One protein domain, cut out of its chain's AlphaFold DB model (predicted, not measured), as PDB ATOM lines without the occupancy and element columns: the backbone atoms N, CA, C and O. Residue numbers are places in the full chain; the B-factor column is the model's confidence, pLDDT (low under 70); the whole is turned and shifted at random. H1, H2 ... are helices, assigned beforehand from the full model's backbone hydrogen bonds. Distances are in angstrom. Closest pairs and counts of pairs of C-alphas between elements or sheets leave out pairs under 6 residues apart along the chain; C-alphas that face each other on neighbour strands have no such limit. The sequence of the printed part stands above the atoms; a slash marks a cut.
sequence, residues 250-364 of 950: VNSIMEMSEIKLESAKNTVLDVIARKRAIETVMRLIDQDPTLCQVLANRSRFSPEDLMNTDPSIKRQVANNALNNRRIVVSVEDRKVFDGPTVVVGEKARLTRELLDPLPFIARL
ATOM      1  N   VAL A 250     148.536 195.239  44.509       66.25
ATOM      2  CA  VAL A 250     147.880 194.412  45.554       66.25
ATOM      3  C   VAL A 250     146.929 193.352  44.991       66.25
ATOM      4  O   VAL A 250     147.070 192.174  45.306       66.25
ATOM      5  N   ASN A 251     145.992 193.747  44.125       64.81
ATOM      6  CA  ASN A 251     144.987 192.836  43.570       64.81
ATOM      7  C   ASN A 251     145.618 191.722  42.712       64.81
ATOM      8  O   ASN A 251     145.223 190.566  42.825       64.81
ATOM      9  N   SER A 252     146.638 192.057  41.914       68.94
ATOM     10  CA  SER A 252     147.405 191.098  41.103       68.94
ATOM     11  C   SER A 252     148.249 190.170  41.986       68.94
ATOM     12  O   SER A 252     148.307 188.965  41.760       68.94
ATOM     13  N   ILE A 253     148.849 190.703  43.057       63.75
ATOM     14  CA  ILE A 253     149.631 189.925  44.031       63.75
ATOM     15  C   ILE A 253     148.734 188.932  44.788       63.75
ATOM     16  O   ILE A 253     149.136 187.785  45.008       63.75
ATOM     17  N   MET A 254     147.506 189.330  45.140       64.00
ATOM     18  CA  MET A 254     146.499 188.438  45.724       64.00
ATOM     19  C   MET A 254     146.056 187.362  44.724       64.00
ATOM     20  O   MET A 254     146.134 186.181  45.052       64.00
ATOM     21  N   GLU A 255     145.701 187.731  43.489       69.94
ATOM     22  CA  GLU A 255     145.312 186.785  42.431       69.94
ATOM     23  C   GLU A 255     146.433 185.768  42.132       69.94
ATOM     24  O   GLU A 255     146.205 184.556  42.126       69.94
ATOM     25  N   MET A 256     147.686 186.220  42.009       65.94
ATOM     26  CA  MET A 256     148.856 185.344  41.869       65.94
ATOM     27  C   MET A 256     149.083 184.443  43.094       65.94
ATOM     28  O   MET A 256     149.572 183.320  42.944       65.94
ATOM     29  N   SER A 257     148.742 184.903  44.299       62.75
ATOM     30  CA  SER A 257     148.855 184.110  45.532       62.75
ATOM     31  C   SER A 257     147.769 183.039  45.622       62.75
ATOM     32  O   SER A 257     148.072 181.901  45.986       62.75
ATOM     33  N   GLU A 258     146.536 183.350  45.212       66.44
ATOM     34  CA  GLU A 258     145.454 182.371  45.069       66.44
ATOM     35  C   GLU A 258     145.781 181.330  43.992       66.44
ATOM     36  O   GLU A 258     145.662 180.133  44.252       66.44
ATOM     37  N   ILE A 259     146.304 181.747  42.832       71.81
ATOM     38  CA  ILE A 259     146.760 180.842  41.762       71.81
ATOM     39  C   ILE A 259     147.888 179.916  42.255       71.81
ATOM     40  O   ILE A 259     147.841 178.706  42.016       71.81
ATOM     41  N   LYS A 260     148.889 180.440  42.982       65.56
ATOM     42  CA  LYS A 260     149.967 179.627  43.582       65.56
ATOM     43  C   LYS A 260     149.424 178.632  44.616       65.56
ATOM     44  O   LYS A 260     149.818 177.464  44.602       65.56
ATOM     45  N   LEU A 261     148.508 179.066  45.481       65.75
ATOM     46  CA  LEU A 261     147.872 178.222  46.494       65.75
ATOM     47  C   LEU A 261     147.006 177.121  45.857       65.75
ATOM     48  O   LEU A 261     147.095 175.962  46.262       65.75
ATOM     49  N   GLU A 262     146.206 177.442  44.841       71.50
ATOM     50  CA  GLU A 262     145.349 176.479  44.141       71.50
ATOM     51  C   GLU A 262     146.167 175.481  43.307       71.50
ATOM     52  O   GLU A 262     145.864 174.285  43.291       71.50
ATOM     53  N   SER A 263     147.271 175.925  42.699       73.94
ATOM     54  CA  SER A 263     148.253 175.046  42.051       73.94
ATOM     55  C   SER A 263     148.861 174.039  43.044       73.94
ATOM     56  O   SER A 263     148.876 172.828  42.786       73.94
ATOM     57  N   ALA A 264     149.272 174.504  44.230       66.69
ATOM     58  CA  ALA A 264     149.815 173.643  45.282       66.69
ATOM     59  C   ALA A 264     148.777 172.643  45.832       66.69
ATOM     60  O   ALA A 264     149.090 171.455  45.959       66.69
ATOM     61  N   LYS A 265     147.525 173.071  46.075       73.88
ATOM     62  CA  LYS A 265     146.412 172.156  46.417       73.88
ATOM     63  C   LYS A 265     146.255 171.064  45.359       73.88
ATOM     64  O   LYS A 265     146.154 169.889  45.705       73.88
ATOM     65  N   ASN A 266     146.259 171.437  44.077       77.56
ATOM     66  CA  ASN A 266     146.102 170.488  42.977       77.56
ATOM     67  C   ASN A 266     147.259 169.486  42.905       77.56
ATOM     68  O   ASN A 266     146.997 168.292  42.792       77.56
ATOM     69  N   THR A 267     148.505 169.934  43.082       76.00
ATOM     70  CA  THR A 267     149.679 169.041  43.137       76.00
ATOM     71  C   THR A 267     149.574 168.035  44.287       76.00
ATOM     72  O   THR A 267     149.817 166.845  44.091       76.00
ATOM     73  N   VAL A 268     149.150 168.474  45.477       75.38
ATOM     74  CA  VAL A 268     148.921 167.575  46.624       75.38
ATOM     75  C   VAL A 268     147.791 166.581  46.348       75.38
ATOM     76  O   VAL A 268     147.932 165.394  46.646       75.38
ATOM     77  N   LEU A 269     146.697 167.026  45.726       79.50
ATOM     78  CA  LEU A 269     145.591 166.147  45.343       79.50
ATOM     79  C   LEU A 269     145.996 165.117  44.283       79.50
ATOM     80  O   LEU A 269     145.555 163.977  44.382       79.50
ATOM     81  N   ASP A 270     146.860 165.461  43.324       78.56
ATOM     82  CA  ASP A 270     147.399 164.505  42.347       78.56
ATOM     83  C   ASP A 270     148.281 163.430  43.008       78.56
ATOM     84  O   ASP A 270     148.188 162.250  42.659       78.56
ATOM     85  N   VAL A 271     149.093 163.801  44.006       78.88
ATOM     86  CA  VAL A 271     149.906 162.846  44.783       78.88
ATOM     87  C   VAL A 271     149.017 161.878  45.576       78.88
ATOM     88  O   VAL A 271     149.224 160.663  45.521       78.88
ATOM     89  N   ILE A 272     147.992 162.388  46.267       79.88
ATOM     90  CA  ILE A 272     147.066 161.568  47.065       79.88
ATOM     91  C   ILE A 272     146.186 160.693  46.159       79.88
ATOM     92  O   ILE A 272     146.042 159.497  46.421       79.88
ATOM     93  N   ALA A 273     145.664 161.237  45.053       83.56
ATOM     94  CA  ALA A 273     144.897 160.486  44.059       83.56
ATOM     95  C   ALA A 273     145.706 159.316  43.492       83.56
ATOM     96  O   ALA A 273     145.203 158.197  43.412       83.56
ATOM     97  N   ARG A 274     146.984 159.542  43.165       82.44
ATOM     98  CA  ARG A 274     147.893 158.492  42.691       82.44
ATOM     99  C   ARG A 274     148.143 157.421  43.756       82.44
ATOM    100  O   ARG A 274     148.143 156.242  43.413       82.44
ATOM    101  N   LYS A 275     148.290 157.789  45.037       83.06
ATOM    102  CA  LYS A 275     148.420 156.811  46.134       83.06
ATOM    103  C   LYS A 275     147.155 155.960  46.290       83.06
ATOM    104  O   LYS A 275     147.253 154.734  46.298       83.06
ATOM    105  N   ARG A 276     145.970 156.578  46.337       86.00
ATOM    106  CA  ARG A 276     144.689 155.851  46.426       86.00
ATOM    107  C   ARG A 276     144.406 155.007  45.179       86.00
ATOM    108  O   ARG A 276     143.843 153.917  45.287       86.00
ATOM    109  N   ALA A 277     144.867 155.446  44.006       84.50
ATOM    110  CA  ALA A 277     144.820 154.656  42.780       84.50
ATOM    111  C   ALA A 277     145.692 153.392  42.867       84.50
ATOM    112  O   ALA A 277     145.233 152.341  42.430       84.50
ATOM    113  N   ILE A 278     146.890 153.434  43.475       82.62
ATOM    114  CA  ILE A 278     147.709 152.222  43.703       82.62
ATOM    115  C   ILE A 278     146.913 151.194  44.519       82.62
ATOM    116  O   ILE A 278     146.823 150.034  44.126       82.62
ATOM    117  N   GLU A 279     146.284 151.612  45.618       84.00
ATOM    118  CA  GLU A 279     145.511 150.713  46.494       84.00
ATOM    119  C   GLU A 279     144.211 150.222  45.843       84.00
ATOM    120  O   GLU A 279     143.772 149.094  46.076       84.00
ATOM    121  N   THR A 280     143.624 151.036  44.967       84.75
ATOM    122  CA  THR A 280     142.485 150.649  44.128       84.75
ATOM    123  C   THR A 280     142.894 149.593  43.100       84.75
ATOM    124  O   THR A 280     142.209 148.585  42.970       84.75
ATOM    125  N   VAL A 281     144.041 149.750  42.432       82.62
ATOM    126  CA  VAL A 281     144.580 148.755  41.488       82.62
ATOM    127  C   VAL A 281     144.974 147.462  42.205       82.62
ATOM    128  O   VAL A 281     144.672 146.390  41.694       82.62
ATOM    129  N   MET A 282     145.563 147.533  43.407       83.12
ATOM    130  CA  MET A 282     145.808 146.345  44.241       83.12
ATOM    131  C   MET A 282     144.512 145.576  44.523       83.12
ATOM    132  O   MET A 282     144.475 144.364  44.355       83.12
ATOM    133  N   ARG A 283     143.429 146.277  44.891       84.19
ATOM    134  CA  ARG A 283     142.120 145.648  45.126       84.19
ATOM    135  C   ARG A 283     141.514 145.061  43.848       84.19
ATOM    136  O   ARG A 283     140.892 144.009  43.912       84.19
ATOM    137  N   LEU A 284     141.698 145.715  42.702       82.19
ATOM    138  CA  LEU A 284     141.205 145.222  41.414       82.19
ATOM    139  C   LEU A 284     141.988 143.993  40.915       82.19
ATOM    140  O   LEU A 284     141.382 143.132  40.290       82.19
ATOM    141  N   ILE A 285     143.281 143.848  41.237       81.50
ATOM    142  CA  ILE A 285     144.044 142.602  40.995       81.50
ATOM    143  C   ILE A 285     143.388 141.408  41.711       81.50
ATOM    144  O   ILE A 285     143.326 140.317  41.152       81.50
ATOM    145  N   ASP A 286     142.842 141.627  42.908       78.81
ATOM    146  CA  ASP A 286     142.160 140.594  43.700       78.81
ATOM    147  C   ASP A 286     140.684 140.370  43.292       78.81
ATOM    148  O   ASP A 286     140.023 139.493  43.850       78.81
ATOM    149  N   GLN A 287     140.139 141.162  42.354       80.69
ATOM    150  CA  GLN A 287     138.700 141.195  42.025       80.69
ATOM    151  C   GLN A 287     138.368 141.022  40.533       80.69
ATOM    152  O   GLN A 287     137.275 140.551  40.218       80.69
ATOM    153  N   ASP A 288     139.275 141.367  39.618       81.19
ATOM    154  CA  ASP A 288     139.128 141.174  38.172       81.19
ATOM    155  C   ASP A 288     140.225 140.221  37.653       81.19
ATOM    156  O   ASP A 288     141.379 140.634  37.479       81.19
ATOM    157  N   PRO A 289     139.889 138.948  37.361       78.56
ATOM    158  CA  PRO A 289     140.832 137.981  36.800       78.56
ATOM    159  C   PRO A 289     141.454 138.426  35.467       78.56
ATOM    160  O   PRO A 289     142.597 138.075  35.172       78.56
ATOM    161  N   THR A 290     140.736 139.227  34.674       77.19
ATOM    162  CA  THR A 290     141.204 139.773  33.390       77.19
ATOM    163  C   THR A 290     142.309 140.797  33.614       77.19
ATOM    164  O   THR A 290     143.360 140.738  32.970       77.19
ATOM    165  N   LEU A 291     142.102 141.710  34.567       78.19
ATOM    166  CA  LEU A 291     143.121 142.668  34.984       78.19
ATOM    167  C   LEU A 291     144.329 141.957  35.596       78.19
ATOM    168  O   LEU A 291     145.464 142.276  35.237       78.19
ATOM    169  N   CYS A 292     144.097 140.986  36.484       79.75
ATOM    170  CA  CYS A 292     145.160 140.204  37.105       79.75
ATOM    171  C   CYS A 292     146.033 139.516  36.045       79.75
ATOM    172  O   CYS A 292     147.250 139.689  36.057       79.75
ATOM    173  N   GLN A 293     145.428 138.846  35.057       79.50
ATOM    174  CA  GLN A 293     146.145 138.230  33.937       79.50
ATOM    175  C   GLN A 293     147.008 139.243  33.163       79.50
ATOM    176  O   GLN A 293     148.174 138.963  32.878       79.50
ATOM    177  N   VAL A 294     146.472 140.425  32.838       76.94
ATOM    178  CA  VAL A 294     147.210 141.472  32.106       76.94
ATOM    179  C   VAL A 294     148.372 142.034  32.936       76.94
ATOM    180  O   VAL A 294     149.474 142.217  32.413       76.94
ATOM    181  N   LEU A 295     148.169 142.288  34.232       76.88
ATOM    182  CA  LEU A 295     149.208 142.838  35.107       76.88
ATOM    183  C   LEU A 295     150.269 141.797  35.504       76.88
ATOM    184  O   LEU A 295     151.444 142.156  35.600       76.88
ATOM    185  N   ALA A 296     149.897 140.522  35.637       77.19
ATOM    186  CA  ALA A 296     150.816 139.402  35.829       77.19
ATOM    187  C   ALA A 296     151.722 139.220  34.602       77.19
ATOM    188  O   ALA A 296     152.948 139.277  34.736       77.19
ATOM    189  N   ASN A 297     151.136 139.163  33.397       73.44
ATOM    190  CA  ASN A 297     151.869 139.073  32.128       73.44
ATOM    191  C   ASN A 297     152.883 140.220  31.964       73.44
ATOM    192  O   ASN A 297     154.046 139.985  31.636       73.44
ATOM    193  N   ARG A 298     152.471 141.467  32.243       71.81
ATOM    194  CA  ARG A 298     153.357 142.650  32.196       71.81
ATOM    195  C   ARG A 298     154.482 142.618  33.235       71.81
ATOM    196  O   ARG A 298     155.512 143.252  33.019       71.81
ATOM    197  N   SER A 299     154.287 141.898  34.337       69.56
ATOM    198  CA  SER A 299     155.209 141.845  35.481       69.56
ATOM    199  C   SER A 299     156.022 140.545  35.561       69.56
ATOM    200  O   SER A 299     156.854 140.419  36.454       69.56
ATOM    201  N   ARG A 300     155.824 139.614  34.613       75.44
ATOM    202  CA  ARG A 300     156.449 138.276  34.547       75.44
ATOM    203  C   ARG A 300     156.113 137.341  35.723       75.44
ATOM    204  O   ARG A 300     156.920 136.484  36.067       75.44
ATOM    205  N   PHE A 301     154.917 137.478  36.291       76.06
ATOM    206  CA  PHE A 301     154.328 136.503  37.219       76.06
ATOM    207  C   PHE A 301     153.272 135.658  36.494       76.06
ATOM    208  O   PHE A 301     152.738 136.099  35.473       76.06
ATOM    209  N   SER A 302     152.916 134.483  37.025       79.12
ATOM    210  CA  SER A 302     151.613 133.892  36.690       79.12
ATOM    211  C   SER A 302     150.484 134.665  37.400       79.12
ATOM    212  O   SER A 302     150.751 135.392  38.364       79.12
ATOM    213  N   PRO A 303     149.215 134.541  36.967       77.94
ATOM    214  CA  PRO A 303     148.090 135.159  37.674       77.94
ATOM    215  C   PRO A 303     147.960 134.644  39.112       77.94
ATOM    216  O   PRO A 303     147.683 135.418  40.022       77.94
ATOM    217  N   GLU A 304     148.216 133.352  39.328       77.50
ATOM    218  CA  GLU A 304     148.147 132.720  40.647       77.50
ATOM    219  C   GLU A 304     149.282 133.207  41.560       77.50
ATOM    220  O   GLU A 304     149.030 133.524  42.723       77.50
ATOM    221  N   ASP A 305     150.502 133.386  41.037       77.50
ATOM    222  CA  ASP A 305     151.601 134.012  41.787       77.50
ATOM    223  C   ASP A 305     151.285 135.473  42.134       77.50
ATOM    224  O   ASP A 305     151.550 135.918  43.252       77.50
ATOM    225  N   LEU A 306     150.695 136.237  41.205       78.06
ATOM    226  CA  LEU A 306     150.341 137.635  41.462       78.06
ATOM    227  C   LEU A 306     149.198 137.762  42.483       78.06
ATOM    228  O   LEU A 306     149.229 138.675  43.303       78.06
ATOM    229  N   MET A 307     148.226 136.844  42.495       78.00
ATOM    230  CA  MET A 307     147.175 136.823  43.520       78.00
ATOM    231  C   MET A 307     147.687 136.382  44.898       78.00
ATOM    232  O   MET A 307     147.190 136.882  45.908       78.00
ATOM    233  N   ASN A 308     148.684 135.494  44.965       77.38
ATOM    234  CA  ASN A 308     149.197 134.946  46.227       77.38
ATOM    235  C   ASN A 308     150.471 135.638  46.761       77.38
ATOM    236  O   ASN A 308     150.952 135.284  47.838       77.38
ATOM    237  N   THR A 309     151.023 136.626  46.050       74.75
ATOM    238  CA  THR A 309     152.216 137.366  46.498       74.75
ATOM    239  C   THR A 309     151.926 138.385  47.599       74.75
ATOM    240  O   THR A 309     150.815 138.895  47.760       74.75
ATOM    241  N   ASP A 310     152.984 138.703  48.352       77.75
ATOM    242  CA  ASP A 310     152.988 139.689  49.433       77.75
ATOM    243  C   ASP A 310     152.409 141.054  48.983       77.75
ATOM    244  O   ASP A 310     152.717 141.518  47.874       77.75
ATOM    245  N   PRO A 311     151.617 141.751  49.828       76.19
ATOM    246  CA  PRO A 311     151.050 143.061  49.505       76.19
ATOM    247  C   PRO A 311     152.067 144.109  49.028       76.19
ATOM    248  O   PRO A 311     151.702 144.981  48.241       76.19
ATOM    249  N   SER A 312     153.334 144.039  49.446       71.75
ATOM    250  CA  SER A 312     154.406 144.913  48.951       71.75
ATOM    251  C   SER A 312     154.729 144.685  47.468       71.75
ATOM    252  O   SER A 312     154.907 145.655  46.726       71.75
ATOM    253  N   ILE A 313     154.714 143.431  47.005       74.00
ATOM    254  CA  ILE A 313     154.936 143.056  45.601       74.00
ATOM    255  C   ILE A 313     153.718 143.468  44.764       74.00
ATOM    256  O   ILE A 313     153.878 144.140  43.742       74.00
ATOM    257  N   LYS A 314     152.493 143.188  45.240       78.69
ATOM    258  CA  LYS A 314     151.255 143.691  44.610       78.69
ATOM    259  C   LYS A 314     151.255 145.220  44.488       78.69
ATOM    260  O   LYS A 314     150.914 145.754  43.434       78.69
ATOM    261  N   ARG A 315     151.694 145.936  45.533       81.06
ATOM    262  CA  ARG A 315     151.828 147.405  45.542       81.06
ATOM    263  C   ARG A 315     152.865 147.895  44.528       81.06
ATOM    264  O   ARG A 315     152.623 148.900  43.860       81.06
ATOM    265  N   GLN A 316     153.981 147.183  44.359       77.00
ATOM    266  CA  GLN A 316     154.985 147.486  43.335       77.00
ATOM    267  C   GLN A 316     154.431 147.285  41.913       77.00
ATOM    268  O   GLN A 316     154.607 148.160  41.065       77.00
ATOM    269  N   VAL A 317     153.711 146.186  41.661       77.88
ATOM    270  CA  VAL A 317     153.043 145.910  40.374       77.88
ATOM    271  C   VAL A 317     151.987 146.971  40.054       77.88
ATOM    272  O   VAL A 317     152.005 147.542  38.963       77.88
ATOM    273  N   ALA A 318     151.127 147.314  41.017       79.56
ATOM    274  CA  ALA A 318     150.118 148.364  40.873       79.56
ATOM    275  C   ALA A 318     150.738 149.748  40.588       79.56
ATOM    276  O   ALA A 318     150.301 150.450  39.677       79.56
ATOM    277  N   ASN A 319     151.805 150.123  41.301       79.69
ATOM    278  CA  ASN A 319     152.555 151.356  41.043       79.69
ATOM    279  C   ASN A 319     153.172 151.357  39.629       79.69
ATOM    280  O   ASN A 319     153.016 152.318  38.877       79.69
ATOM    281  N   ASN A 320     153.804 150.255  39.212       75.12
ATOM    282  CA  ASN A 320     154.373 150.118  37.868       75.12
ATOM    283  C   ASN A 320     153.306 150.230  36.762       75.12
ATOM    284  O   ASN A 320     153.560 150.873  35.739       75.12
ATOM    285  N   ALA A 321     152.113 149.667  36.979       74.56
ATOM    286  CA  ALA A 321     150.980 149.739  36.055       74.56
ATOM    287  C   ALA A 321     150.440 151.169  35.858       74.56
ATOM    288  O   ALA A 321     149.982 151.503  34.766       74.56
ATOM    289  N   LEU A 322     150.531 152.022  36.883       73.25
ATOM    290  CA  LEU A 322     150.144 153.437  36.818       73.25
ATOM    291  C   LEU A 322     151.241 154.343  36.225       73.25
ATOM    292  O   LEU A 322     150.944 155.437  35.748       73.25
ATOM    293  N   ASN A 323     152.502 153.899  36.234       64.75
ATOM    294  CA  ASN A 323     153.653 154.728  35.856       64.75
ATOM    295  C   ASN A 323     154.126 154.519  34.405       64.75
ATOM    296  O   ASN A 323     154.628 155.455  33.775       64.75
ATOM    297  N   ASN A 324     153.999 153.309  33.854       57.91
ATOM    298  CA  ASN A 324     154.643 152.955  32.585       57.91
ATOM    299  C   ASN A 324     153.823 153.318  31.333       57.91
ATOM    300  O   ASN A 324     153.106 152.494  30.771       57.91
ATOM    301  N   ARG A 325     154.067 154.512  30.771       49.12
ATOM    302  CA  ARG A 325     153.651 154.852  29.389       49.12
ATOM    303  C   ARG A 325     154.389 154.053  28.293       49.12
ATOM    304  O   ARG A 325     154.016 154.163  27.127       49.12
ATOM    305  N   ARG A 326     155.453 153.306  28.632       42.59
ATOM    306  CA  ARG A 326     156.462 152.796  27.676       42.59
ATOM    307  C   ARG A 326     156.480 151.284  27.406       42.59
ATOM    308  O   ARG A 326     157.288 150.860  26.588       42.59
ATOM    309  N   ILE A 327     155.597 150.486  28.013       45.25
ATOM    310  CA  ILE A 327     155.446 149.057  27.675       45.25
ATOM    311  C   ILE A 327     154.049 148.837  27.088       45.25
ATOM    312  O   ILE A 327     153.079 148.618  27.809       45.25
ATOM    313  N   VAL A 328     153.944 148.942  25.762       47.06
ATOM    314  CA  VAL A 328     152.726 148.612  25.009       47.06
ATOM    315  C   VAL A 328     152.868 147.182  24.502       47.06
ATOM    316  O   VAL A 328     153.677 146.935  23.614       47.06
ATOM    317  N   VAL A 329     152.109 146.250  25.084       50.28
ATOM    318  CA  VAL A 329     152.136 144.827  24.694       50.28
ATOM    319  C   VAL A 329     151.093 144.528  23.609       50.28
ATOM    320  O   VAL A 329     151.374 143.777  22.681       50.28
ATOM    321  N   SER A 330     149.918 145.162  23.671       56.38
ATOM    322  CA  SER A 330     148.885 145.104  22.627       56.38
ATOM    323  C   SER A 330     147.975 146.348  22.658       56.38
ATOM    324  O   SER A 330     148.145 147.236  23.503       56.38
ATOM    325  N   VAL A 331     147.007 146.432  21.736       55.12
ATOM    326  CA  VAL A 331     145.917 147.430  21.785       55.12
ATOM    327  C   VAL A 331     144.784 146.944  22.699       55.12
ATOM    328  O   VAL A 331     144.169 147.741  23.406       55.12
ATOM    329  N   GLU A 332     144.549 145.635  22.742       55.97
ATOM    330  CA  GLU A 332     143.567 144.937  23.579       55.97
ATOM    331  C   GLU A 332     143.836 145.183  25.071       55.97
ATOM    332  O   GLU A 332     142.939 145.566  25.817       55.97
ATOM    333  N   ASP A 333     145.100 145.099  25.472       56.03
ATOM    334  CA  ASP A 333     145.651 145.429  26.789       56.03
ATOM    335  C   ASP A 333     145.216 146.796  27.343       56.03
ATOM    336  O   ASP A 333     145.089 146.969  28.557       56.03
ATOM    337  N   ARG A 334     145.035 147.793  26.463       55.31
ATOM    338  CA  ARG A 334     144.586 149.147  26.834       55.31
ATOM    339  C   ARG A 334     143.068 149.254  26.971       55.31
ATOM    340  O   ARG A 334     142.595 150.197  27.592       55.31
ATOM    341  N   LYS A 335     142.307 148.305  26.413       60.12
ATOM    342  CA  LYS A 335     140.853 148.194  26.623       60.12
ATOM    343  C   LYS A 335     140.531 147.560  27.982       60.12
ATOM    344  O   LYS A 335     139.469 147.831  28.523       60.12
ATOM    345  N   VAL A 336     141.442 146.741  28.524       64.62
ATOM    346  CA  VAL A 336     141.308 146.110  29.852       64.62
ATOM    347  C   VAL A 336     141.721 147.061  30.980       64.62
ATOM    348  O   VAL A 336     141.068 147.087  32.017       64.62
ATOM    349  N   PHE A 337     142.784 147.861  30.804       69.25
ATOM    350  CA  PHE A 337     143.257 148.760  31.861       69.25
ATOM    351  C   PHE A 337     143.852 150.080  31.357       69.25
ATOM    352  O   PHE A 337     144.879 150.087  30.672       69.25
ATOM    353  N   ASP A 338     143.272 151.193  31.817       70.62
ATOM    354  CA  ASP A 338     143.826 152.543  31.689       70.62
ATOM    355  C   ASP A 338     144.070 153.173  33.073       70.62
ATOM    356  O   ASP A 338     143.168 153.698  33.727       70.62
ATOM    357  N   GLY A 339     145.326 153.122  33.525       69.50
ATOM    358  CA  GLY A 339     145.764 153.714  34.793       69.50
ATOM    359  C   GLY A 339     145.447 155.212  34.956       69.50
ATOM    360  O   GLY A 339     144.983 155.598  36.030       69.50
ATOM    361  N   PRO A 340     145.641 156.065  33.926       74.50
ATOM    362  CA  PRO A 340     145.204 157.461  33.940       74.50
ATOM    363  C   PRO A 340     143.734 157.649  34.338       74.50
ATOM    364  O   PRO A 340     143.458 158.466  35.214       74.50
ATOM    365  N   THR A 341     142.806 156.865  33.782       76.88
ATOM    366  CA  THR A 341     141.379 156.920  34.144       76.88
ATOM    367  C   THR A 341     141.141 156.589  35.621       76.88
ATOM    368  O   THR A 341     140.330 157.254  36.266       76.88
ATOM    369  N   VAL A 342     141.886 155.640  36.205       78.94
ATOM    370  CA  VAL A 342     141.793 155.324  37.647       78.94
ATOM    371  C   VAL A 342     142.271 156.497  38.514       78.94
ATOM    372  O   VAL A 342     141.601 156.856  39.481       78.94
ATOM    373  N   VAL A 343     143.388 157.142  38.153       79.75
ATOM    374  CA  VAL A 343     143.910 158.317  38.883       79.75
ATOM    375  C   VAL A 343     142.956 159.511  38.767       79.75
ATOM    376  O   VAL A 343     142.693 160.180  39.765       79.75
ATOM    377  N   VAL A 344     142.382 159.755  37.584       82.25
ATOM    378  CA  VAL A 344     141.365 160.803  37.372       82.25
ATOM    379  C   VAL A 344     140.094 160.513  38.177       82.25
ATOM    380  O   VAL A 344     139.539 161.430  38.781       82.25
ATOM    381  N   GLY A 345     139.664 159.249  38.248       82.62
ATOM    382  CA  GLY A 345     138.531 158.816  39.069       82.62
ATOM    383  C   GLY A 345     138.743 159.086  40.561       82.62
ATOM    384  O   GLY A 345     137.898 159.717  41.196       82.62
ATOM    385  N   GLU A 346     139.895 158.691  41.111       84.25
ATOM    386  CA  GLU A 346     140.225 158.956  42.518       84.25
ATOM    387  C   GLU A 346     140.440 160.450  42.802       84.25
ATOM    388  O   GLU A 346     139.997 160.924  43.850       84.25
ATOM    389  N   LYS A 347     141.007 161.232  41.868       83.31
ATOM    390  CA  LYS A 347     141.075 162.700  41.998       83.31
ATOM    391  C   LYS A 347     139.678 163.315  42.055       83.31
ATOM    392  O   LYS A 347     139.388 164.081  42.968       83.31
ATOM    393  N   ALA A 348     138.781 162.932  41.145       83.44
ATOM    394  CA  ALA A 348     137.395 163.403  41.147       83.44
ATOM    395  C   ALA A 348     136.628 162.982  42.415       83.44
ATOM    396  O   ALA A 348     135.743 163.712  42.872       83.44
ATOM    397  N   ARG A 349     136.976 161.834  43.018       81.94
ATOM    398  CA  ARG A 349     136.441 161.412  44.319       81.94
ATOM    399  C   ARG A 349     136.978 162.281  45.456       81.94
ATOM    400  O   ARG A 349     136.177 162.767  46.246       81.94
ATOM    401  N   LEU A 350     138.286 162.545  45.502       79.31
ATOM    402  CA  LEU A 350     138.931 163.427  46.485       79.31
ATOM    403  C   LEU A 350     138.391 164.864  46.427       79.31
ATOM    404  O   LEU A 350     138.030 165.415  47.462       79.31
ATOM    405  N   THR A 351     138.256 165.449  45.232       79.12
ATOM    406  CA  THR A 351     137.660 166.785  45.043       79.12
ATOM    407  C   THR A 351     136.210 166.847  45.535       79.12
ATOM    408  O   THR A 351     135.770 167.892  46.005       79.12
ATOM    409  N   ARG A 352     135.464 165.733  45.479       79.69
ATOM    410  CA  ARG A 352     134.102 165.643  46.032       79.69
ATOM    411  C   ARG A 352     134.091 165.402  47.543       79.69
ATOM    412  O   ARG A 352     133.250 165.973  48.222       79.69
ATOM    413  N   GLU A 353     135.005 164.583  48.067       73.50
ATOM    414  CA  GLU A 353     135.178 164.377  49.514       73.50
ATOM    415  C   GLU A 353     135.564 165.697  50.211       73.50
ATOM    416  O   GLU A 353     135.030 165.990  51.273       73.50
ATOM    417  N   LEU A 354     136.385 166.544  49.575       70.56
ATOM    418  CA  LEU A 354     136.768 167.878  50.063       70.56
ATOM    419  C   LEU A 354     135.607 168.866  50.287       70.56
ATOM    420  O   LEU A 354     135.801 169.857  50.989       70.56
ATOM    421  N   LEU A 355     134.423 168.626  49.711       72.56
ATOM    422  CA  LEU A 355     133.248 169.486  49.915       72.56
ATOM    423  C   LEU A 355     132.660 169.362  51.333       72.56
ATOM    424  O   LEU A 355     131.932 170.256  51.758       72.56
ATOM    425  N   ASP A 356     132.993 168.296  52.069       64.19
ATOM    426  CA  ASP A 356     132.720 168.168  53.501       64.19
ATOM    427  C   ASP A 356     134.038 167.906  54.263       64.19
ATOM    428  O   ASP A 356     134.565 166.785  54.254       64.19
ATOM    429  N   PRO A 357     134.613 168.929  54.928       56.12
ATOM    430  CA  PRO A 357     135.921 168.813  55.566       56.12
ATOM    431  C   PRO A 357     136.010 167.737  56.656       56.12
ATOM    432  O   PRO A 357     137.097 167.205  56.886       56.12
ATOM    433  N   LEU A 358     134.910 167.409  57.348       52.31
ATOM    434  CA  LEU A 358     134.960 166.519  58.514       52.31
ATOM    435  C   LEU A 358     135.099 165.032  58.117       52.31
ATOM    436  O   LEU A 358     136.047 164.398  58.591       52.31
ATOM    437  N   PRO A 359     134.272 164.461  57.213       64.00
ATOM    438  CA  PRO A 359     134.492 163.122  56.669       64.00
ATOM    439  C   PRO A 359     135.770 163.004  55.839       64.00
ATOM    440  O   PRO A 359     136.353 161.923  55.817       64.00
ATOM    441  N   PHE A 360     136.224 164.077  55.175       66.69
ATOM    442  CA  PHE A 360     137.510 164.075  54.474       66.69
ATOM    443  C   PHE A 360     138.669 163.867  55.457       66.69
ATOM    444  O   PHE A 360     139.414 162.898  55.325       66.69
ATOM    445  N   ILE A 361     138.777 164.713  56.490       60.44
ATOM    446  CA  ILE A 361     139.852 164.624  57.493       60.44
ATOM    447  C   ILE A 361     139.810 163.282  58.238       60.44
ATOM    448  O   ILE A 361     140.855 162.670  58.440       60.44
ATOM    449  N   ALA A 362     138.619 162.779  58.581       61.84
ATOM    450  CA  ALA A 362     138.446 161.483  59.244       61.84
ATOM    451  C   ALA A 362     138.807 160.257  58.369       61.84
ATOM    452  O   ALA A 362     138.807 159.132  58.869       61.84
ATOM    453  N   ARG A 363     139.094 160.453  57.073       65.81
ATOM    454  CA  ARG A 363     139.500 159.414  56.108       65.81
ATOM    455  C   ARG A 363     140.924 159.603  55.575       65.81
ATOM    456  O   ARG A 363     141.294 158.938  54.607       65.81
ATOM    457  N   LEU A 364     141.705 160.518  56.146       70.50
ATOM    458  CA  LEU A 364     143.127 160.648  55.843       70.50
ATOM    459  C   LEU A 364     143.935 159.699  56.729       70.50
ATOM    460  O   LEU A 364     143.784 159.697  57.948       70.50
TER     461      LEU A 364
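Overview. This is residues 250 to 364 of the 950 residues of an uncharacterized protein of Candidatus Daviesbacteria bacterium RIFCSPLOWO2_01_FULL_39_12 (UniProt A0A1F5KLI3). One long helix, H1, makes the longest axis: its residues 250 to 265 stick out free like a handle, and its far end runs into a head of short helices, H2, H3, H4 and H5. H6 crosses H1 just beyond the free stretch, and little H7 follows at the end of H6. The printed part has 115 residues, is all helix, with seven named helices in the order H1 to H7 and no named strand, and is loose, with a radius of gyration of the C-alphas of 17.7 A and spans of 61 by 32 by 22 A.

Along the chain. Find C-alpha 250 at (147.880, 194.412, 45.554); from there H1, residues 250 to 285, runs 52.2 A to C-alpha 285 at (144.044, 142.602, 40.995). Next come H2, residues 289 to 299, H3, residues 303 to 308, and H4, residues 311 to 323, 18.1 A long. H5 holds residues 332 to 336, H6 residues 339 to 353, 21.0 A long, and H7 residues 357 to 361, ending at C-alpha 361 at (139.852, 164.624, 57.493).

Arrangement. Look at Ala 273 and Lys 347, the closest C-alphas of H1 and H6, 4.9 A apart: H1 touches H6 with residues 269 to 277 alone, at a steep tilt of 60 degrees, opposite ways. H1 touches H4 with residues 278 to 282 alone, closest at C-alphas 278 and 318, 5.4 A. H1 and H2 touch only at the corner, closest at C-alphas 285 and 292, 4.7 A. H2 touches H3, about perpendicular at 88 degrees, closest at C-alphas 293 and 303, 5.2 A. H2 touches H5, closest at C-alphas 291 and 336, 6.4 A. H7 is close to H6 but not clearly touching. In each of the seven helices every O i to N i+4 pair is within hydrogen-bond range.

Size, cuts and confidence. The C-alphas of Val 250 and Glu 304, the two farthest apart, are 61.9 A apart. The printed part has no cut and no long link. Confidence is under 70 in 37 residues, among them 323 to 337 and 356 to 363.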